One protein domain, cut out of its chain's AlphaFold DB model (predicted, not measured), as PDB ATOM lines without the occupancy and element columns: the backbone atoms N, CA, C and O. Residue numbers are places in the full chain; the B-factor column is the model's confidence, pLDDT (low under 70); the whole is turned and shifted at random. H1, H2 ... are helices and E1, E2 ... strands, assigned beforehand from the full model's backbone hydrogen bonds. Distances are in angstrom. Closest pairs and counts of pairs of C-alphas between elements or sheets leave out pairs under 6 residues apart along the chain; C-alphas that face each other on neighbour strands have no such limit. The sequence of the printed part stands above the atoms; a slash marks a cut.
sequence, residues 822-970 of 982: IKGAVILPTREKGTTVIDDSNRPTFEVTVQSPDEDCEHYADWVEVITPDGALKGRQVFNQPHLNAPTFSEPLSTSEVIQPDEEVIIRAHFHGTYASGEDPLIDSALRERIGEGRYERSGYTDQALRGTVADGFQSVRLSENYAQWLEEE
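This is residues 822 to 970 of the 982 residues of the protein "ATP-binding protein" of Leptolyngbya sp. SIO1E4 (UniProt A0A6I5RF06). A strongly twisted sheet of five strands makes one wall of the body, and a smaller sheet of three strands, E1, E2 and E5, covers part of one of its faces. Between E6 and E7 the chain runs far out from the two sheets through the small helices H1 and H2, with residues 921 to 927 sticking out, while H3 lies near E4 on the other side of the large sheet. The printed part has 149 residues, with E1 E2 E3 E4 E5 E6 H1 H2 E7 E8 H3 along the chain; the sheets, in order E4 E3 E6 E7 E8 and E1 E2 E5, are antiparallel. The class is mixed, helices and strands, with under half of the residues in named elements. The whole is compact, with a radius of gyration of the C-alphas of 16.3 A, yet elongated, spanning 57 by 34 by 29 A.

In the large sheet, E4 is residues 873 to 878, E3 860 to 867 at 20.9 A, E6 905 to 912 at 23.1 A, E7 944 to 949 at 17.0 A and E8 953 to 958 at 16.6 A. In the small sheet, E1 is residues 826 to 828, beginning at C-alpha 826 (43.809, -27.282, 53.735), E2 844 to 851 at 21.8 A and E5 888 to 894 at 19.4 A. H1 is residues 916 to 919, H2 925 to 931 and H3 965 to 969, ending at C-alpha 969 (32.531, -27.506, 36.872).

In the large sheet, these pairs of backbone atoms of neighbour strands are within hydrogen-bond range: N 866 and O 875 of E3 and E4 at 2.8 A, N 867 and O 906 of E3 and E6 at 2.8 A, N 907 and O 946 of E6 and E7 at 2.8 A, and N 947 and O 955 of E7 and E8 at 2.8 A. E3 and E4 form a hairpin, as do E7 and E8. In the small sheet, N 828 and O 849 of the hairpin E1 and E2 are 2.8 A apart, and N 850 and O 889 of E2 and E5 2.8 A. Between the sheets, the closest C-alphas of E1 and E6 are those of Val 826 and Ala 909, 5.9 A apart, and of E4 and E5 those of Gln 877 and Leu 893, 5.5 A. H1 and H2 are not on either sheet; H3 is not on the large sheet, but only just, with 4 pairs of C-alphas within 10 A. O i to N i+4 pairs within range are 2 of 3 in H2 and 0 of 1 in H3, where 2 of 2 O i to N i+3 pairs are; H1 is too short for an i+4 pair.

The C-alphas farthest apart, those of Asp 840 and Ala 926, are 58.5 A apart. The printed part has no cut; the links E1 to E2 and H2 to E7 are long. Mean pLDDT of the printed part is 74.9, and residues 830 to 842 and 914 to 939 of the model are under 70.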
ATOM      1  N   ILE A 822      46.815 -20.862  57.436       82.12
ATOM      2  CA  ILE A 822      46.282 -20.564  56.106       82.12
ATOM      3  C   ILE A 822      44.760 -20.417  56.227       82.12
ATOM      4  O   ILE A 822      44.084 -21.278  56.792       82.12
ATOM      5  N   LYS A 823      44.207 -19.323  55.691       77.19
ATOM      6  CA  LYS A 823      42.755 -19.091  55.662       77.19
ATOM      7  C   LYS A 823      42.071 -20.041  54.667       77.19
ATOM      8  O   LYS A 823      41.848 -19.661  53.522       77.19
ATOM      9  N   GLY A 824      41.701 -21.236  55.124       80.50
ATOM     10  CA  GLY A 824      40.689 -22.056  54.463       80.50
ATOM     11  C   GLY A 824      40.870 -23.568  54.580       80.50
ATOM     12  O   GLY A 824      41.548 -24.056  55.484       80.50
ATOM     13  N   ALA A 825      40.238 -24.290  53.655       87.75
ATOM     14  CA  ALA A 825      40.297 -25.733  53.515       87.75
ATOM     15  C   ALA A 825      41.703 -26.156  53.064       87.75
ATOM     16  O   ALA A 825      42.138 -25.858  51.950       87.75
ATOM     17  N   VAL A 826      42.426 -26.838  53.950       89.69
ATOM     18  CA  VAL A 826      43.809 -27.282  53.735       89.69
ATOM     19  C   VAL A 826      43.975 -28.747  54.114       89.69
ATOM     20  O   VAL A 826      43.379 -29.229  55.079       89.69
ATOM     21  N   ILE A 827      44.820 -29.465  53.373       89.88
ATOM     22  CA  ILE A 827      45.148 -30.860  53.671       89.88
ATOM     23  C   ILE A 827      46.435 -30.909  54.492       89.88
ATOM     24  O   ILE A 827      47.521 -30.551  54.025       89.88
ATOM     25  N   LEU A 828      46.308 -31.378  55.731       87.62
ATOM     26  CA  LEU A 828      47.419 -31.537  56.660       87.62
ATOM     27  C   LEU A 828      48.200 -32.822  56.323       87.62
ATOM     28  O   LEU A 828      47.596 -33.893  56.231       87.62
ATOM     29  N   PRO A 829      49.539 -32.766  56.174       76.62
ATOM     30  CA  PRO A 829      50.341 -33.950  55.891       76.62
ATOM     31  C   PRO A 829      50.339 -34.906  57.090       76.62
ATOM     32  O   PRO A 829      50.757 -34.553  58.200       76.62
ATOM     33  N   THR A 830      49.892 -36.140  56.859       66.00
ATOM     34  CA  THR A 830      49.941 -37.228  57.838       66.00
ATOM     35  C   THR A 830      51.394 -37.615  58.145       66.00
ATOM     36  O   THR A 830      52.278 -37.564  57.292       66.00
ATOM     37  N   ARG A 831      51.677 -37.948  59.412       54.66
ATOM     38  CA  ARG A 831      53.057 -38.171  59.901       54.66
ATOM     39  C   ARG A 831      53.623 -39.558  59.597       54.66
ATOM     40  O   ARG A 831      54.817 -39.776  59.801       54.66
ATOM     41  N   GLU A 832      52.785 -40.487  59.157       52.56
ATOM     42  CA  GLU A 832      53.186 -41.849  58.820       52.56
ATOM     43  C   GLU A 832      53.344 -41.992  57.305       52.56
ATOM     44  O   GLU A 832      52.660 -41.328  56.526       52.56
ATOM     45  N   LYS A 833      54.287 -42.835  56.869       47.56
ATOM     46  CA  LYS A 833      54.564 -43.046  55.444       47.56
ATOM     47  C   LYS A 833      53.438 -43.842  54.783       47.56
ATOM     48  O   LYS A 833      53.543 -45.057  54.674       47.56
ATOM     49  N   GLY A 834      52.419 -43.128  54.314       50.62
ATOM     50  CA  GLY A 834      51.406 -43.626  53.391       50.62
ATOM     51  C   GLY A 834      50.597 -44.806  53.926       50.62
ATOM     52  O   GLY A 834      50.865 -45.954  53.576       50.62
ATOM     53  N   THR A 835      49.502 -44.519  54.628       50.81
ATOM     54  CA  THR A 835      48.324 -45.402  54.704       50.81
ATOM     55  C   THR A 835      47.587 -45.454  53.352       50.81
ATOM     56  O   THR A 835      46.367 -45.351  53.263       50.81
ATOM     57  N   THR A 836      48.348 -45.620  52.266       58.62
ATOM     58  CA  THR A 836      47.840 -45.732  50.903       58.62
ATOM     59  C   THR A 836      47.369 -47.165  50.684       58.62
ATOM     60  O   THR A 836      48.152 -48.044  50.316       58.62
ATOM     61  N   VAL A 837      46.092 -47.430  50.952       60.62
ATOM     62  CA  VAL A 837      45.515 -48.761  50.734       60.62
ATOM     63  C   VAL A 837      45.306 -48.947  49.236       60.62
ATOM     64  O   VAL A 837      44.422 -48.332  48.644       60.62
ATOM     65  N   ILE A 838      46.151 -49.769  48.617       62.59
ATOM     66  CA  ILE A 838      46.012 -50.168  47.214       62.59
ATOM     67  C   ILE A 838      44.949 -51.271  47.139       62.59
ATOM     68  O   ILE A 838      45.061 -52.275  47.844       62.59
ATOM     69  N   ASP A 839      43.918 -51.083  46.312       60.84
ATOM     70  CA  ASP A 839      42.854 -52.074  46.123       60.84
ATOM     71  C   ASP A 839      43.290 -53.266  45.240       60.84
ATOM     72  O   ASP A 839      44.327 -53.233  44.573       60.84
ATOM     73  N   ASP A 840      42.464 -54.319  45.175       56.75
ATOM     74  CA  ASP A 840      42.693 -55.490  44.303       56.75
ATOM     75  C   ASP A 840      42.741 -55.140  42.792       56.75
ATOM     76  O   ASP A 840      43.056 -55.994  41.963       56.75
ATOM     77  N   SER A 841      42.424 -53.893  42.417       60.44
ATOM     78  CA  SER A 841      42.505 -53.344  41.054       60.44
ATOM     79  C   SER A 841      43.719 -52.420  40.846       60.44
ATOM     80  O   SER A 841      43.817 -51.766  39.808       60.44
ATOM     81  N   ASN A 842      44.658 -52.386  41.801       65.06
ATOM     82  CA  ASN A 842      45.872 -51.564  41.804       65.06
ATOM     83  C   ASN A 842      45.610 -50.038  41.816       65.06
ATOM     84  O   ASN A 842      46.387 -49.261  41.260       65.06
ATOM     85  N   ARG A 843      44.527 -49.580  42.454       78.19
ATOM     86  CA  ARG A 843      44.225 -48.150  42.648       78.19
ATOM     87  C   ARG A 843      44.498 -47.728  44.093       78.19
ATOM     88  O   ARG A 843      44.060 -48.430  45.006       78.19
ATOM     89  N   PRO A 844      45.203 -46.610  44.337       77.50
ATOM     90  CA  PRO A 844      45.408 -46.101  45.687       77.50
ATOM     91  C   PRO A 844      44.126 -45.485  46.271       77.50
ATOM     92  O   PRO A 844      43.410 -44.734  45.614       77.50
ATOM     93  N   THR A 845      43.883 -45.745  47.553       81.12
ATOM     94  CA  THR A 845      43.038 -44.905  48.410       81.12
ATOM     95  C   THR A 845      43.932 -44.167  49.396       81.12
ATOM     96  O   THR A 845      44.722 -44.797  50.099       81.12
ATOM     97  N   PHE A 846      43.819 -42.841  49.432       82.00
ATOM     98  CA  PHE A 846      44.600 -41.964  50.301       82.00
ATOM     99  C   PHE A 846      43.804 -41.621  51.563       82.00
ATOM    100  O   PHE A 846      42.671 -41.159  51.470       82.00
ATOM    101  N   GLU A 847      44.395 -41.795  52.742       84.25
ATOM    102  CA  GLU A 847      43.850 -41.251  53.990       84.25
ATOM    103  C   GLU A 847      44.254 -39.773  54.108       84.25
ATOM    104  O   GLU A 847      45.425 -39.457  54.344       84.25
ATOM    105  N   VAL A 848      43.304 -38.856  53.899       86.88
ATOM    106  CA  VAL A 848      43.569 -37.409  53.877       86.88
ATOM    107  C   VAL A 848      42.959 -36.725  55.092       86.88
ATOM    108  O   VAL A 848      41.796 -36.937  55.418       86.88
ATOM    109  N   THR A 849      43.751 -35.895  55.777       89.62
ATOM    110  CA  THR A 849      43.276 -35.082  56.907       89.62
ATOM    111  C   THR A 849      43.019 -33.660  56.436       89.62
ATOM    112  O   THR A 849      43.960 -32.944  56.097       89.62
ATOM    113  N   VAL A 850      41.755 -33.252  56.431       89.81
ATOM    114  CA  VAL A 850      41.310 -31.903  56.074       89.81
ATOM    115  C   VAL A 850      41.180 -31.078  57.347       89.81
ATOM    116  O   VAL A 850      40.615 -31.539  58.337       89.81
ATOM    117  N   GLN A 851      41.677 -29.847  57.324       90.25
ATOM    118  CA  GLN A 851      41.243 -28.794  58.236       90.25
ATOM    119  C   GLN A 851      40.449 -27.767  57.431       90.25
ATOM    120  O   GLN A 851      40.917 -27.339  56.380       90.25
ATOM    121  N   SER A 852      39.283 -27.361  57.934       88.25
ATOM    122  CA  SER A 852      38.433 -26.358  57.290       88.25
ATOM    123  C   SER A 852      37.683 -25.510  58.327       88.25
ATOM    124  O   SER A 852      37.238 -26.055  59.343       88.25
ATOM    125  N   PRO A 853      37.546 -24.187  58.112       85.94
ATOM    126  CA  PRO A 853      36.730 -23.305  58.937       85.94
ATOM    127  C   PRO A 853      35.270 -23.315  58.444       85.94
ATOM    128  O   PRO A 853      34.799 -22.332  57.882       85.94
ATOM    129  N   ASP A 854      34.576 -24.440  58.612       85.31
ATOM    130  CA  ASP A 854      33.170 -24.573  58.203       85.31
ATOM    131  C   ASP A 854      32.268 -23.717  59.121       85.31
ATOM    132  O   ASP A 854      32.271 -23.909  60.341       85.31
ATOM    133  N   GLU A 855      31.498 -22.784  58.546       83.44
ATOM    134  CA  GLU A 855      30.621 -21.854  59.286       83.44
ATOM    135  C   GLU A 855      29.128 -22.173  59.107       83.44
ATOM    136  O   GLU A 855      28.381 -22.203  60.088       83.44
ATOM    137  N   ASP A 856      28.686 -22.432  57.872       82.06
ATOM    138  CA  ASP A 856      27.292 -22.737  57.529       82.06
ATOM    139  C   ASP A 856      27.176 -23.538  56.209       82.06
ATOM    140  O   ASP A 856      28.156 -24.077  55.699       82.06
ATOM    141  N   CYS A 857      25.960 -23.659  55.671       79.81
ATOM    142  CA  CYS A 857      25.672 -24.371  54.420       79.81
ATOM    143  C   CYS A 857      26.183 -23.683  53.142       79.81
ATOM    144  O   CYS A 857      26.240 -24.330  52.100       79.81
ATOM    145  N   GLU A 858      26.543 -22.402  53.204       77.69
ATOM    146  CA  GLU A 858      27.131 -21.650  52.092       77.69
ATOM    147  C   GLU A 858      28.667 -21.569  52.227       77.69
ATOM    148  O   GLU A 858      29.326 -21.189  51.266       77.69
ATOM    149  N   HIS A 859      29.237 -21.935  53.390       84.38
ATOM    150  CA  HIS A 859      30.656 -21.773  53.748       84.38
ATOM    151  C   HIS A 859      31.238 -23.036  54.423       84.38
ATOM    152  O   HIS A 859      31.331 -23.098  55.655       84.38
ATOM    153  N   TYR A 860      31.631 -24.052  53.642       86.62
ATOM    154  CA  TYR A 860      32.171 -25.321  54.170       86.62
ATOM    155  C   TYR A 860      33.038 -26.107  53.174       86.62
ATOM    156  O   TYR A 860      32.898 -25.946  51.968       86.62
ATOM    157  N   ALA A 861      33.923 -26.992  53.650       89.25
ATOM    158  CA  ALA A 861      34.688 -27.878  52.766       89.25
ATOM    159  C   ALA A 861      33.776 -28.928  52.113       89.25
ATOM    160  O   ALA A 861      33.241 -29.801  52.799       89.25
ATOM    161  N   ASP A 862      33.638 -28.865  50.788       88.44
ATOM    162  CA  ASP A 862      32.676 -29.638  49.995       88.44
ATOM    163  C   ASP A 862      33.317 -30.733  49.120       88.44
ATOM    164  O   ASP A 862      32.632 -31.687  48.751       88.44
ATOM    165  N   TRP A 863      34.631 -30.700  48.858       91.88
ATOM    166  CA  TRP A 863      35.366 -31.888  48.395       91.88
ATOM    167  C   TRP A 863      36.878 -31.881  48.652       91.88
ATOM    168  O   TRP A 863      37.512 -30.852  48.884       91.88
ATOM    169  N   VAL A 864      37.475 -33.070  48.535       92.38
ATOM    170  CA  VAL A 864      38.917 -33.284  48.331       92.38
ATOM    171  C   VAL A 864      39.164 -34.072  47.055       92.38
ATOM    172  O   VAL A 864      38.404 -34.978  46.715       92.38
ATOM    173  N   GLU A 865      40.242 -33.752  46.347       92.81
ATOM    174  CA  GLU A 865      40.558 -34.342  45.044       92.81
ATOM    175  C   GLU A 865      42.039 -34.678  44.867       92.81
ATOM    176  O   GLU A 865      42.915 -34.011  45.419       92.81
ATOM    177  N   VAL A 866      42.295 -35.708  44.057       90.94
ATOM    178  CA  VAL A 866      43.610 -36.061  43.510       90.94
ATOM    179  C   VAL A 866      43.641 -35.636  42.047       90.94
ATOM    180  O   VAL A 866      42.783 -36.050  41.265       90.94
ATOM    181  N   ILE A 867      44.646 -34.855  41.664       90.44
ATOM    182  CA  ILE A 867      44.853 -34.355  40.300       90.44
ATOM    183  C   ILE A 867      46.310 -34.545  39.866       90.44
ATOM    184  O   ILE A 867      47.211 -34.667  40.697       90.44
ATOM    185  N   THR A 868      46.574 -34.563  38.565       86.88
ATOM    186  CA  THR A 868      47.947 -34.608  38.034       86.88
ATOM    187  C   THR A 868      48.611 -33.217  38.013       86.88
ATOM    188  O   THR A 868      47.920 -32.199  38.068       86.88
ATOM    189  N   PRO A 869      49.951 -33.119  37.876       82.81
ATOM    190  CA  PRO A 869      50.673 -31.855  37.695       82.81
ATOM    191  C   PRO A 869      50.308 -31.045  36.438       82.81
ATOM    192  O   PRO A 869      50.666 -29.866  36.361       82.81
ATOM    193  N   ASP A 870      49.600 -31.639  35.475       75.19
ATOM    194  CA  ASP A 870      48.972 -30.977  34.324       75.19
ATOM    195  C   ASP A 870      47.460 -30.701  34.500       75.19
ATOM    196  O   ASP A 870      46.850 -30.108  33.615       75.19
ATOM    197  N   GLY A 871      46.877 -31.030  35.660       78.12
ATOM    198  CA  GLY A 871      45.524 -30.624  36.063       78.12
ATOM    199  C   GLY A 871      44.388 -31.579  35.679       78.12
ATOM    200  O   GLY A 871      43.235 -31.153  35.666       78.12
ATOM    201  N   ALA A 872      44.676 -32.845  35.365       83.06
ATOM    202  CA  ALA A 872      43.652 -33.858  35.091       83.06
ATOM    203  C   ALA A 872      43.168 -34.535  36.386       83.06
ATOM    204  O   ALA A 872      43.980 -34.874  37.252       83.06
ATOM    205  N   LEU A 873      41.857 -34.761  36.511       88.75
ATOM    206  CA  LEU A 873      41.234 -35.350  37.698       88.75
ATOM    207  C   LEU A 873      41.455 -36.874  37.770       88.75
ATOM    208  O   LEU A 873      41.100 -37.613  36.856       88.75
ATOM    209  N   LYS A 874      42.023 -37.354  38.885       88.94
ATOM    210  CA  LYS A 874      42.277 -38.784  39.171       88.94
ATOM    211  C   LYS A 874      41.303 -39.384  40.190       88.94
ATOM    212  O   LYS A 874      41.215 -40.605  40.315       88.94
ATOM    213  N   GLY A 875      40.582 -38.548  40.932       88.31
ATOM    214  CA  GLY A 875      39.549 -38.956  41.883       88.31
ATOM    215  C   GLY A 875      39.127 -37.797  42.781       88.31
ATOM    216  O   GLY A 875      39.925 -36.901  43.044       88.31
ATOM    217  N   ARG A 876      37.881 -37.821  43.260       92.25
ATOM    218  CA  ARG A 876      37.324 -36.820  44.176       92.25
ATOM    219  C   ARG A 876      36.387 -37.490  45.176       92.25
ATOM    220  O   ARG A 876      35.572 -38.322  44.784       92.25
ATOM    221  N   GLN A 877      36.496 -37.097  46.440       90.62
ATOM    222  CA  GLN A 877      35.590 -37.461  47.528       90.62
ATOM    223  C   GLN A 877      34.796 -36.209  47.909       90.62
ATOM    224  O   GLN A 877      35.387 -35.170  48.201       90.62
ATOM    225  N   VAL A 878      33.467 -36.304  47.850       90.38
ATOM    226  CA  VAL A 878      32.542 -35.164  47.953       90.38
ATOM    227  C   VAL A 878      31.804 -35.187  49.289       90.38
ATOM    228  O   VAL A 878      31.205 -36.197  49.669       90.38
ATOM    229  N   PHE A 879      31.800 -34.048  49.971       87.81
ATOM    230  CA  PHE A 879      31.101 -33.805  51.224       87.81
ATOM    231  C   PHE A 879      29.823 -33.008  50.935       87.81
ATOM    232  O   PHE A 879      29.836 -32.045  50.180       87.81
ATOM    233  N   ASN A 880      28.693 -33.427  51.508       82.44
ATOM    234  CA  ASN A 880      27.378 -32.838  51.204       82.44
ATOM    235  C   ASN A 880      26.792 -32.034  52.383       82.44
ATOM    236  O   ASN A 880      25.620 -31.665  52.340       82.44
ATOM    237  N   GLN A 881      27.564 -31.848  53.463       81.69
ATOM    238  CA  GLN A 881      27.171 -31.158  54.697       81.69
ATOM    239  C   GLN A 881      28.408 -30.560  55.404       81.69
ATOM    240  O   GLN A 881      29.484 -31.152  55.305       81.69
ATOM    241  N   PRO A 882      28.259 -29.448  56.151       82.38
ATOM    242  CA  PRO A 882      29.352 -28.792  56.873       82.38
ATOM    243  C   PRO A 882      29.784 -29.529  58.154       82.38
ATOM    244  O   PRO A 882      28.959 -29.987  58.951       82.38
ATOM    245  N   HIS A 883      31.087 -29.553  58.433       83.88
ATOM    246  CA  HIS A 883      31.710 -30.226  59.581       83.88
ATOM    247  C   HIS A 883      31.775 -29.333  60.834       83.88
ATOM    248  O   HIS A 883      32.772 -29.324  61.555       83.88
ATOM    249  N   LEU A 884      30.690 -28.613  61.146       81.25
ATOM    250  CA  LEU A 884      30.620 -27.557  62.180       81.25
ATOM    251  C   LEU A 884      31.132 -27.959  63.584       81.25
ATOM    252  O   LEU A 884      31.511 -27.107  64.384       81.25
ATOM    253  N   ASN A 885      31.131 -29.256  63.909       78.19
ATOM    254  CA  ASN A 885      31.591 -29.792  65.198       78.19
ATOM    255  C   ASN A 885      33.027 -30.366  65.163       78.19
ATOM    256  O   ASN A 885      33.518 -30.840  66.189       78.19
ATOM    257  N   ALA A 886      33.689 -30.369  64.003       80.06
ATOM    258  CA  ALA A 886      34.972 -31.023  63.761       80.06
ATOM    259  C   ALA A 886      35.823 -30.229  62.740       80.06
ATOM    260  O   ALA A 886      35.948 -30.648  61.592       80.06
ATOM    261  N   PRO A 887      36.487 -29.124  63.145       77.62
ATOM    262  CA  PRO A 887      37.304 -28.289  62.248       77.62
ATOM    263  C   PRO A 887      38.573 -28.989  61.721       77.62
ATOM    264  O   PRO A 887      39.371 -28.401  60.993       77.62
ATOM    265  N   THR A 888      38.816 -30.240  62.108       87.69
ATOM    266  CA  THR A 888      39.782 -31.126  61.459       87.69
ATOM    267  C   THR A 888      39.211 -32.538  61.456       87.69
ATOM    268  O   THR A 888      38.854 -33.058  62.515       87.69
ATOM    269  N   PHE A 889      39.136 -33.149  60.277       87.19
ATOM    270  CA  PHE A 889      38.565 -34.474  60.038       87.19
ATOM    271  C   PHE A 889      39.446 -35.268  59.062       87.19
ATOM    272  O   PHE A 889      40.285 -34.694  58.368       87.19
ATOM    273  N   SER A 890      39.291 -36.593  59.027       86.12
ATOM    274  CA  SER A 890      40.059 -37.475  58.139       86.12
ATOM    275  C   SER A 890      39.112 -38.379  57.362       86.12
ATOM    276  O   SER A 890      38.286 -39.055  57.968       86.12
ATOM    277  N   GLU A 891      39.252 -38.403  56.038       82.12
ATOM    278  CA  GLU A 891      38.364 -39.123  55.118       82.12
ATOM    279  C   GLU A 891      39.184 -39.925  54.085       82.12
ATOM    280  O   GLU A 891      40.293 -39.515  53.721       82.12
ATOM    281  N   PRO A 892      38.682 -41.080  53.606       83.50
ATOM    282  CA  PRO A 892      39.335 -41.862  52.563       83.50
ATOM    283  C   PRO A 892      39.014 -41.311  51.165       83.50
ATOM    284  O   PRO A 892      37.859 -41.228  50.752       83.50
ATOM    285  N   LEU A 893      40.058 -40.995  50.403       84.31
ATOM    286  CA  LEU A 893      39.987 -40.493  49.033       84.31
ATOM    287  C   LEU A 893      40.467 -41.575  48.052       84.31
ATOM    288  O   LEU A 893      41.669 -41.767  47.856       84.31
ATOM    289  N   SER A 894      39.526 -42.310  47.457       81.56
ATOM    290  CA  SER A 894      39.801 -43.335  46.436       81.56
ATOM    291  C   SER A 894      39.887 -42.740  45.028       81.56
ATOM    292  O   SER A 894      39.146 -41.817  44.688       81.56
ATOM    293  N   THR A 895      40.753 -43.296  44.179       81.56
ATOM    294  CA  THR A 895      40.911 -42.850  42.785       81.56
ATOM    295  C   THR A 895      40.062 -43.653  41.801       81.56
ATOM    296  O   THR A 895      39.823 -44.850  41.974       81.56
ATOM    297  N   SER A 896      39.602 -42.991  40.737       78.81
ATOM    298  CA  SER A 896      38.902 -43.642  39.625       78.81
ATOM    299  C   SER A 896      39.884 -44.429  38.751       78.81
ATOM    300  O   SER A 896      39.591 -45.561  38.352       78.81
ATOM    301  N   GLU A 897      41.066 -43.854  38.515       79.19
ATOM    302  CA  GLU A 897      42.151 -44.432  37.721       79.19
ATOM    303  C   GLU A 897      43.233 -45.129  38.565       79.19
ATOM    304  O   GLU A 897      43.378 -44.900  39.770       79.19
ATOM    305  N   VAL A 898      44.034 -45.963  37.895       79.56
ATOM    306  CA  VAL A 898      45.307 -46.485  38.412       79.56
ATOM    307  C   VAL A 898      46.373 -45.395  38.290       79.56
ATOM    308  O   VAL A 898      46.587 -44.863  37.203       79.56
ATOM    309  N   ILE A 899      47.054 -45.106  39.399       80.56
ATOM    310  CA  ILE A 899      48.216 -44.210  39.475       80.56
ATOM    311  C   ILE A 899      49.464 -45.084  39.637       80.56
ATOM    312  O   ILE A 899      49.460 -46.019  40.444       80.56
ATOM    313  N   GLN A 900      50.528 -44.818  38.877       80.75
ATOM    314  CA  GLN A 900      51.787 -45.567  39.008       80.75
ATOM    315  C   GLN A 900      52.554 -45.142  40.280       80.75
ATOM    316  O   GLN A 900      52.419 -44.001  40.717       80.75
ATOM    317  N   PRO A 901      53.366 -46.012  40.915       79.31
ATOM    318  CA  PRO A 901      54.012 -45.680  42.193       79.31
ATOM    319  C   PRO A 901      54.913 -44.435  42.155       79.31
ATOM    320  O   PRO A 901      55.072 -43.760  43.172       79.31
ATOM    321  N   ASP A 902      55.483 -44.149  40.985       82.94
ATOM    322  CA  ASP A 902      56.347 -43.021  40.629       82.94
ATOM    323  C   ASP A 902      55.623 -41.898  39.852       82.94
ATOM    324  O   ASP A 902      56.240 -40.887  39.513       82.94
ATOM    325  N   GLU A 903      54.316 -42.030  39.597       83.75
ATOM    326  CA  GLU A 903      53.484 -40.963  39.029       83.75
ATOM    327  C   GLU A 903      53.276 -39.874  40.091       83.75
ATOM    328  O   GLU A 903      52.744 -40.116  41.178       83.75
ATOM    329  N   GLU A 904      53.749 -38.665  39.790       87.00
ATOM    330  CA  GLU A 904      53.564 -37.506  40.658       87.00
ATOM    331  C   GLU A 904      52.110 -37.037  40.583       87.00
ATOM    332  O   GLU A 904      51.587 -36.814  39.491       87.00
ATOM    333  N   VAL A 905      51.473 -36.844  41.738       88.94
ATOM    334  CA  VAL A 905      50.115 -36.300  41.857       88.94
ATOM    335  C   VAL A 905      50.039 -35.217  42.931       88.94
ATOM    336  O   VAL A 905      50.933 -35.047  43.767       88.94
ATOM    337  N   ILE A 906      48.962 -34.445  42.866       90.19
ATOM    338  CA  ILE A 906      48.625 -33.329  43.743       90.19
ATOM    339  C   ILE A 906      47.305 -33.672  44.437       90.19
ATOM    340  O   ILE A 906      46.383 -34.157  43.788       90.19
ATOM    341  N   ILE A 907      47.205 -33.415  45.740       90.81
ATOM    342  CA  ILE A 907      45.986 -33.613  46.529       90.81
ATOM    343  C   ILE A 907      45.603 -32.283  47.179       90.81
ATOM    344  O   ILE A 907      46.438 -31.675  47.854       90.81
ATOM    345  N   ARG A 908      44.363 -31.822  46.991       91.88
ATOM    346  CA  ARG A 908      43.870 -30.537  47.528       91.88
ATOM    347  C   ARG A 908      42.416 -30.610  47.991       91.88
ATOM    348  O   ARG A 908      41.693 -31.530  47.615       91.88
ATOM    349  N   ALA A 909      42.015 -29.635  48.801       91.44
ATOM    350  CA  ALA A 909      40.639 -29.433  49.244       91.44
ATOM    351  C   ALA A 909      40.015 -28.222  48.533       91.44
ATOM    352  O   ALA A 909      40.718 -27.261  48.213       91.44
ATOM    353  N   HIS A 910      38.707 -28.285  48.311       91.00
ATOM    354  CA  HIS A 910      37.863 -27.174  47.881       91.00
ATOM    355  C   HIS A 910      36.976 -26.720  49.049       91.00
ATOM    356  O   HIS A 910      36.778 -27.459  50.022       91.00
ATOM    357  N   PHE A 911      36.475 -25.493  48.964       87.69
ATOM    358  CA  PHE A 911      35.534 -24.913  49.908       87.69
ATOM    359  C   PHE A 911      34.374 -24.270  49.160       87.69
ATOM    360  O   PHE A 911      34.567 -23.445  48.265       87.69
ATOM    361  N   HIS A 912      33.168 -24.627  49.573       84.62
ATOM    362  CA  HIS A 912      31.945 -23.968  49.179       84.62
ATOM    363  C   HIS A 912      31.928 -22.539  49.719       84.62
ATOM    364  O   HIS A 912      32.206 -22.326  50.897       84.62
ATOM    365  N   GLY A 913      31.580 -21.568  48.874       73.00
ATOM    366  CA  GLY A 913      31.501 -20.157  49.255       73.00
ATOM    367  C   GLY A 913      32.819 -19.386  49.150       73.00
ATOM    368  O   GLY A 913      33.915 -19.932  49.054       73.00
ATOM    369  N   THR A 914      32.719 -18.056  49.153       60.66
ATOM    370  CA  THR A 914      33.887 -17.181  48.991       60.66
ATOM    371  C   THR A 914      34.525 -16.838  50.329       60.66
ATOM    372  O   THR A 914      33.933 -16.109  51.128       60.66
ATOM    373  N   TYR A 915      35.777 -17.242  50.539       54.03
ATOM    374  CA  TYR A 915      36.546 -16.779  51.691       54.03
ATOM    375  C   TYR A 915      36.662 -15.254  51.760       54.03
ATOM    376  O   TYR A 915      37.013 -14.581  50.786       54.03
ATOM    377  N   ALA A 916      36.555 -14.717  52.978       43.81
ATOM    378  CA  ALA A 916      36.945 -13.351  53.320       43.81
ATOM    379  C   ALA A 916      38.484 -13.145  53.313       43.81
ATOM    380  O   ALA A 916      39.051 -12.462  54.169       43.81
ATOM    381  N   SER A 917      39.188 -13.701  52.319       38.62
ATOM    382  CA  SER A 917      40.545 -13.280  51.933       38.62
ATOM    383  C   SER A 917      40.542 -11.863  51.339       38.62
ATOM    384  O   SER A 917      41.565 -11.182  51.340       38.62
ATOM    385  N   GLY A 918      39.370 -11.370  50.913       41.56
ATOM    386  CA  GLY A 918      39.119  -9.950  50.647       41.56
ATOM    387  C   GLY A 918      39.317  -9.053  51.878       41.56
ATOM    388  O   GLY A 918      39.720  -7.907  51.713       41.56
ATOM    389  N   GLU A 919      39.156  -9.580  53.099       40.75
ATOM    390  CA  GLU A 919      39.616  -8.950  54.346       40.75
ATOM    391  C   GLU A 919      40.882  -9.642  54.874       40.75
ATOM    392  O   GLU A 919      40.911 -10.274  55.932       40.75
ATOM    393  N   ASP A 920      41.984  -9.497  54.139       42.94
ATOM    394  CA  ASP A 920      43.301  -9.427  54.773       42.94
ATOM    395  C   ASP A 920      43.357  -8.158  55.662       42.94
ATOM    396  O   ASP A 920      43.329  -7.045  55.118       42.94
ATOM    397  N   PRO A 921      43.434  -8.262  57.008       41.25
ATOM    398  CA  PRO A 921      43.482  -7.092  57.892       41.25
ATOM    399  C   PRO A 921      44.764  -6.259  57.725       41.25
ATOM    400  O   PRO A 921      44.882  -5.179  58.299       41.25
ATOM    401  N   LEU A 922      45.736  -6.776  56.966       42.47
ATOM    402  CA  LEU A 922      47.059  -6.203  56.743       42.47
ATOM    403  C   LEU A 922      47.120  -5.269  55.517       42.47
ATOM    404  O   LEU A 922      48.132  -4.594  55.321       42.47
ATOM    405  N   ILE A 923      46.052  -5.198  54.710       46.31
ATOM    406  CA  ILE A 923      45.963  -4.349  53.509       46.31
ATOM    407  C   ILE A 923      44.884  -3.277  53.704       46.31
ATOM    408  O   ILE A 923      43.714  -3.581  53.938       46.31
ATOM    409  N   ASP A 924      45.269  -2.010  53.558       41.75
ATOM    410  CA  ASP A 924      44.356  -0.864  53.601       41.75
ATOM    411  C   ASP A 924      43.398  -0.848  52.392       41.75
ATOM    412  O   ASP A 924      43.796  -1.069  51.247       41.75
ATOM    413  N   SER A 925      42.134  -0.506  52.651       42.81
ATOM    414  CA  SER A 925      41.124  -0.072  51.677       42.81
ATOM    415  C   SER A 925      41.660   0.811  50.534       42.81
ATOM    416  O   SER A 925      41.426   0.500  49.365       42.81
ATOM    417  N   ALA A 926      42.438   1.856  50.838       40.81
ATOM    418  CA  ALA A 926      42.996   2.760  49.828       40.81
ATOM    419  C   ALA A 926      44.181   2.150  49.056       40.81
ATOM    420  O   ALA A 926      44.573   2.663  48.004       40.81
ATOM    421  N   LEU A 927      44.747   1.039  49.543       46.12
ATOM    422  CA  LEU A 927      45.670   0.212  48.775       46.12
ATOM    423  C   LEU A 927      44.901  -0.763  47.877       46.12
ATOM    424  O   LEU A 927      45.254  -0.861  46.708       46.12
ATOM    425  N   ARG A 928      43.811  -1.394  48.348       52.16
ATOM    426  CA  ARG A 928      42.938  -2.259  47.518       52.16
ATOM    427  C   ARG A 928      42.432  -1.544  46.261       52.16
ATOM    428  O   ARG A 928      42.584  -2.075  45.161       52.16
ATOM    429  N   GLU A 929      41.933  -0.310  46.391       45.38
ATOM    430  CA  GLU A 929      41.512   0.507  45.236       45.38
ATOM    431  C   GLU A 929      42.652   0.802  44.240       45.38
ATOM    432  O   GLU A 929      42.394   0.995  43.053       45.38
ATOM    433  N   ARG A 930      43.914   0.820  44.693       45.00
ATOM    434  CA  ARG A 930      45.100   1.087  43.854       45.00
ATOM    435  C   ARG A 930      45.773  -0.181  43.321       45.00
ATOM    436  O   ARG A 930      46.469  -0.100  42.313       45.00
ATOM    437  N   ILE A 931      45.573  -1.320  43.982       41.06
ATOM    438  CA  ILE A 931      45.956  -2.656  43.506       41.06
ATOM    439  C   ILE A 931      45.023  -3.088  42.367       41.06
ATOM    440  O   ILE A 931      45.458  -3.754  41.431       41.06
ATOM    441  N   GLY A 932      43.767  -2.633  42.394       39.75
ATOM    442  CA  GLY A 932      42.824  -2.864  41.307       39.75
ATOM    443  C   GLY A 932      42.231  -4.268  41.334       39.75
ATOM    444  O   GLY A 932      42.061  -4.876  40.278       39.75
ATOM    445  N   GLU A 933      41.886  -4.771  42.525       38.22
ATOM    446  CA  GLU A 933      41.011  -5.938  42.656       38.22
ATOM    447  C   GLU A 933      39.625  -5.602  42.079       38.22
ATOM    448  O   GLU A 933      38.704  -5.149  42.763       38.22
ATOM    449  N   GLY A 934      39.471  -5.837  40.774       36.78
ATOM    450  CA  GLY A 934      38.163  -6.086  40.189       36.78
ATOM    451  C   GLY A 934      37.503  -7.278  40.887       36.78
ATOM    452  O   GLY A 934      38.166  -8.075  41.550       36.78
ATOM    453  N   ARG A 935      36.183  -7.420  40.731       33.84
ATOM    454  CA  ARG A 935      35.452  -8.578  41.265       33.84
ATOM    455  C   ARG A 935      35.852  -9.843  40.506       33.84
ATOM    456  O   ARG A 935      35.197 -10.213  39.536       33.84
ATOM    457  N   TYR A 936      36.939 -10.463  40.943       42.56
ATOM    458  CA  TYR A 936      37.304 -11.811  40.559       42.56
ATOM    459  C   TYR A 936      36.297 -12.786  41.171       42.56
ATOM    460  O   TYR A 936      35.996 -12.717  42.362       42.56
ATOM    461  N   GLU A 937      35.789 -13.692  40.341       45.69
ATOM    462  CA  GLU A 937      35.145 -14.927  40.780       45.69
ATOM    463  C   GLU A 937      36.262 -15.785  41.402       45.69
ATOM    464  O   GLU A 937      36.981 -16.477  40.680       45.69
ATOM    465  N   ARG A 938      36.516 -15.610  42.710       57.03
ATOM    466  CA  ARG A 938      37.583 -16.341  43.409       57.03
ATOM    467  C   ARG A 938      37.222 -17.819  43.498       57.03
ATOM    468  O   ARG A 938      36.109 -18.154  43.889       57.03
ATOM    469  N   SER A 939      38.209 -18.634  43.147       68.06
ATOM    470  CA  SER A 939      38.244 -20.082  43.324       68.06
ATOM    471  C   SER A 939      37.924 -20.495  44.764       68.06
ATOM    472  O   SER A 939      38.302 -19.789  45.706       68.06
ATOM    473  N   GLY A 940      37.262 -21.641  44.935       77.50
ATOM    474  CA  GLY A 940      37.066 -22.267  46.249       77.50
ATOM    475  C   GLY A 940      38.283 -23.074  46.723       77.50
ATOM    476  O   GLY A 940      38.347 -23.483  47.883       77.50
ATOM    477  N   TYR A 941      39.286 -23.290  45.864       85.12
ATOM    478  CA  TYR A 941      40.555 -23.906  46.258       85.12
ATOM    479  C   TYR A 941      41.456 -22.905  46.992       85.12
ATOM    480  O   TYR A 941      41.724 -21.806  46.502       85.12
ATOM    481  N   THR A 942      42.024 -23.321  48.126       82.19
ATOM    482  CA  THR A 942      43.112 -22.565  48.762       82.19
ATOM    483  C   THR A 942      44.408 -22.675  47.954       82.19
ATOM    484  O   THR A 942      44.598 -23.560  47.118       82.19
ATOM    485  N   ASP A 943      45.373 -21.806  48.252       81.25
ATOM    486  CA  ASP A 943      46.725 -21.868  47.696       81.25
ATOM    487  C   ASP A 943      47.598 -22.976  48.331       81.25
ATOM    488  O   ASP A 943      48.831 -22.894  48.315       81.25
ATOM    489  N   GLN A 944      46.994 -24.008  48.933       89.12
ATOM    490  CA  GLN A 944      47.666 -25.139  49.580       89.12
ATOM    491  C   GLN A 944      47.278 -26.464  48.924       89.12
ATOM    492  O   GLN A 944      46.115 -26.734  48.640       89.12
ATOM    493  N   ALA A 945      48.274 -27.319  48.718       89.19
ATOM    494  CA  ALA A 945      48.063 -28.706  48.335       89.19
ATOM    495  C   ALA A 945      49.181 -29.590  48.893       89.19
ATOM    496  O   ALA A 945      50.265 -29.112  49.238       89.19
ATOM    497  N   LEU A 946      48.952 -30.898  48.912       89.00
ATOM    498  CA  LEU A 946      50.011 -31.895  49.002       89.00
ATOM    499  C   LEU A 946      50.461 -32.290  47.588       89.00
ATOM    500  O   LEU A 946      49.635 -32.398  46.690       89.00
ATOM    501  N   ARG A 947      51.758 -32.522  47.371       88.00
ATOM    502  CA  ARG A 947      52.327 -32.992  46.096       88.00
ATOM    503  C   ARG A 947      53.409 -34.037  46.346       88.00
ATOM    504  O   ARG A 947      54.180 -33.901  47.297       88.00
ATOM    505  N   GLY A 948      53.453 -35.078  45.521       86.81
ATOM    506  CA  GLY A 948      54.412 -36.175  45.666       86.81
ATOM    507  C   GLY A 948      54.031 -37.418  44.868       86.81
ATOM    508  O   GLY A 948      53.138 -37.373  44.027       86.81
ATOM    509  N   THR A 949      54.717 -38.526  45.144       85.44
ATOM    510  CA  THR A 949      54.471 -39.847  44.541       85.44
ATOM    511  C   THR A 949      53.973 -40.819  45.612       85.44
ATOM    512  O   THR A 949      54.174 -40.603  46.812       85.44
ATOM    513  N   VAL A 950      53.356 -41.932  45.205       79.75
ATOM    514  CA  VAL A 950      52.946 -42.985  46.154       79.75
ATOM    515  C   VAL A 950      54.168 -43.666  46.798       79.75
ATOM    516  O   VAL A 950      54.089 -44.106  47.943       79.75
ATOM    517  N   ALA A 951      55.306 -43.725  46.096       78.25
ATOM    518  CA  ALA A 951      56.545 -44.336  46.580       78.25
ATOM    519  C   ALA A 951      57.340 -43.458  47.571       78.25
ATOM    520  O   ALA A 951      57.830 -43.962  48.587       78.25
ATOM    521  N   ASP A 952      57.483 -42.160  47.291       78.88
ATOM    522  CA  ASP A 952      58.318 -41.244  48.085       78.88
ATOM    523  C   ASP A 952      57.526 -40.518  49.185       78.88
ATOM    524  O   ASP A 952      58.102 -40.098  50.196       78.88
ATOM    525  N   GLY A 953      56.202 -40.433  49.023       78.94
ATOM    526  CA  GLY A 953      55.289 -39.710  49.898       78.94
ATOM    527  C   GLY A 953      55.070 -38.257  49.471       78.94
ATOM    528  O   GLY A 953      55.603 -37.780  48.469       78.94
ATOM    529  N   PHE A 954      54.264 -37.547  50.260       84.38
ATOM    530  CA  PHE A 954      53.751 -36.220  49.926       84.38
ATOM    531  C   PHE A 954      54.370 -35.107  50.775       84.38
ATOM    532  O   PHE A 954      54.648 -35.285  51.961       84.38
ATOM    533  N   GLN A 955      54.543 -33.933  50.170       85.38
ATOM    534  CA  GLN A 955      54.995 -32.705  50.826       85.38
ATOM    535  C   GLN A 955      54.003 -31.573  50.544       85.38
ATOM    536  O   GLN A 955      53.383 -31.543  49.483       85.38
ATOM    537  N   SER A 956      53.850 -30.631  51.477       84.94
ATOM    538  CA  SER A 956      53.000 -29.460  51.234       84.94
ATOM    539  C   SER A 956      53.661 -28.523  50.224       84.94
ATOM    540  O   SER A 956      54.823 -28.151  50.372       84.94
ATOM    541  N   VAL A 957      52.893 -28.102  49.225       86.06
ATOM    542  CA  VAL A 957      53.272 -27.138  48.190       86.06
ATOM    543  C   VAL A 957      52.291 -25.963  48.216       86.06
ATOM    544  O   VAL A 957      51.128 -26.131  48.587       86.06
ATOM    545  N   ARG A 958      52.748 -24.765  47.830       84.38
ATOM    546  CA  ARG A 958      51.851 -23.640  47.533       84.38
ATOM    547  C   ARG A 958      51.583 -23.598  46.026       84.38
ATOM    548  O   ARG A 958      52.529 -23.637  45.234       84.38
ATOM    549  N   LEU A 959      50.313 -23.555  45.636       80.69
ATOM    550  CA  LEU A 959      49.849 -23.453  44.243       80.69
ATOM    551  C   LEU A 959      49.070 -22.143  44.066       80.69
ATOM    552  O   LEU A 959      48.730 -21.499  45.049       80.69
ATOM    553  N   SER A 960      48.780 -21.737  42.830       78.00
ATOM    554  CA  SER A 960      47.822 -20.646  42.615       78.00
ATOM    555  C   SER A 960      46.411 -21.141  42.938       78.00
ATOM    556  O   SER A 960      46.062 -22.246  42.532       78.00
ATOM    557  N   GLU A 961      45.593 -20.320  43.599       74.12
ATOM    558  CA  GLU A 961      44.162 -20.585  43.866       74.12
ATOM    559  C   GLU A 961      43.412 -20.942  42.565       74.12
ATOM    560  O   GLU A 961      42.549 -21.814  42.550       74.12
ATOM    561  N   ASN A 962      43.820 -20.342  41.438       73.56
ATOM    562  CA  ASN A 962      43.221 -20.552  40.116       73.56
ATOM    563  C   ASN A 962      43.921 -21.660  39.287       73.56
ATOM    564  O   ASN A 962      43.660 -21.807  38.091       73.56
ATOM    565  N   TYR A 963      44.852 -22.424  39.869       79.12
ATOM    566  CA  TYR A 963      45.434 -23.604  39.217       79.12
ATOM    567  C   TYR A 963      44.348 -24.673  39.043       79.12
ATOM    568  O   TYR A 963      43.680 -25.014  40.012       79.12
ATOM    569  N   ALA A 964      44.159 -25.204  37.830       80.25
ATOM    570  CA  ALA A 964      43.112 -26.191  37.532       80.25
ATOM    571  C   ALA A 964      41.714 -25.801  38.074       80.25
ATOM    572  O   ALA A 964      40.996 -26.641  38.619       80.25
ATOM    573  N   GLN A 965      41.340 -24.515  37.971       79.25
ATOM    574  CA  GLN A 965      40.054 -24.014  38.484       79.25
ATOM    575  C   GLN A 965      38.854 -24.625  37.744       79.25
ATOM    576  O   GLN A 965      37.815 -24.851  38.348       79.25
ATOM    577  N   TRP A 966      39.003 -24.977  36.460       75.12
ATOM    578  CA  TRP A 966      37.945 -25.593  35.644       75.12
ATOM    579  C   TRP A 966      37.325 -26.864  36.254       75.12
ATOM    580  O   TRP A 966      36.212 -27.235  35.884       75.12
ATOM    581  N   LEU A 967      38.017 -27.513  37.195       85.00
ATOM    582  CA  LEU A 967      37.515 -28.667  37.937       85.00
ATOM    583  C   LEU A 967      36.341 -28.322  38.877       85.00
ATOM    584  O   LEU A 967      35.637 -29.237  39.293       85.00
ATOM    585  N   GLU A 968      36.080 -27.042  39.175       85.38
ATOM    586  CA  GLU A 968      34.850 -26.569  39.849       85.38
ATOM    587  C   GLU A 968      33.566 -26.912  39.061       85.38
ATOM    588  O   GLU A 968      32.499 -27.037  39.657       85.38
ATOM    589  N   GLU A 969      33.657 -27.107  37.737       83.75
ATOM    590  CA  GLU A 969      32.531 -27.506  36.872       83.75
ATOM    591  C   GLU A 969      32.545 -29.010  36.492       83.75
ATOM    592  O   GLU A 969      31.649 -29.467  35.779       83.75
ATOM    593  N   GLU A 970      33.541 -29.796  36.925       84.50
ATOM    594  CA  GLU A 970      33.698 -31.211  36.535       84.50
ATOM    595  C   GLU A 970      33.049 -32.164  37.556       84.50
ATOM    596  O   GLU A 970      33.236 -32.005  38.760       84.50
TER     597      GLU A 970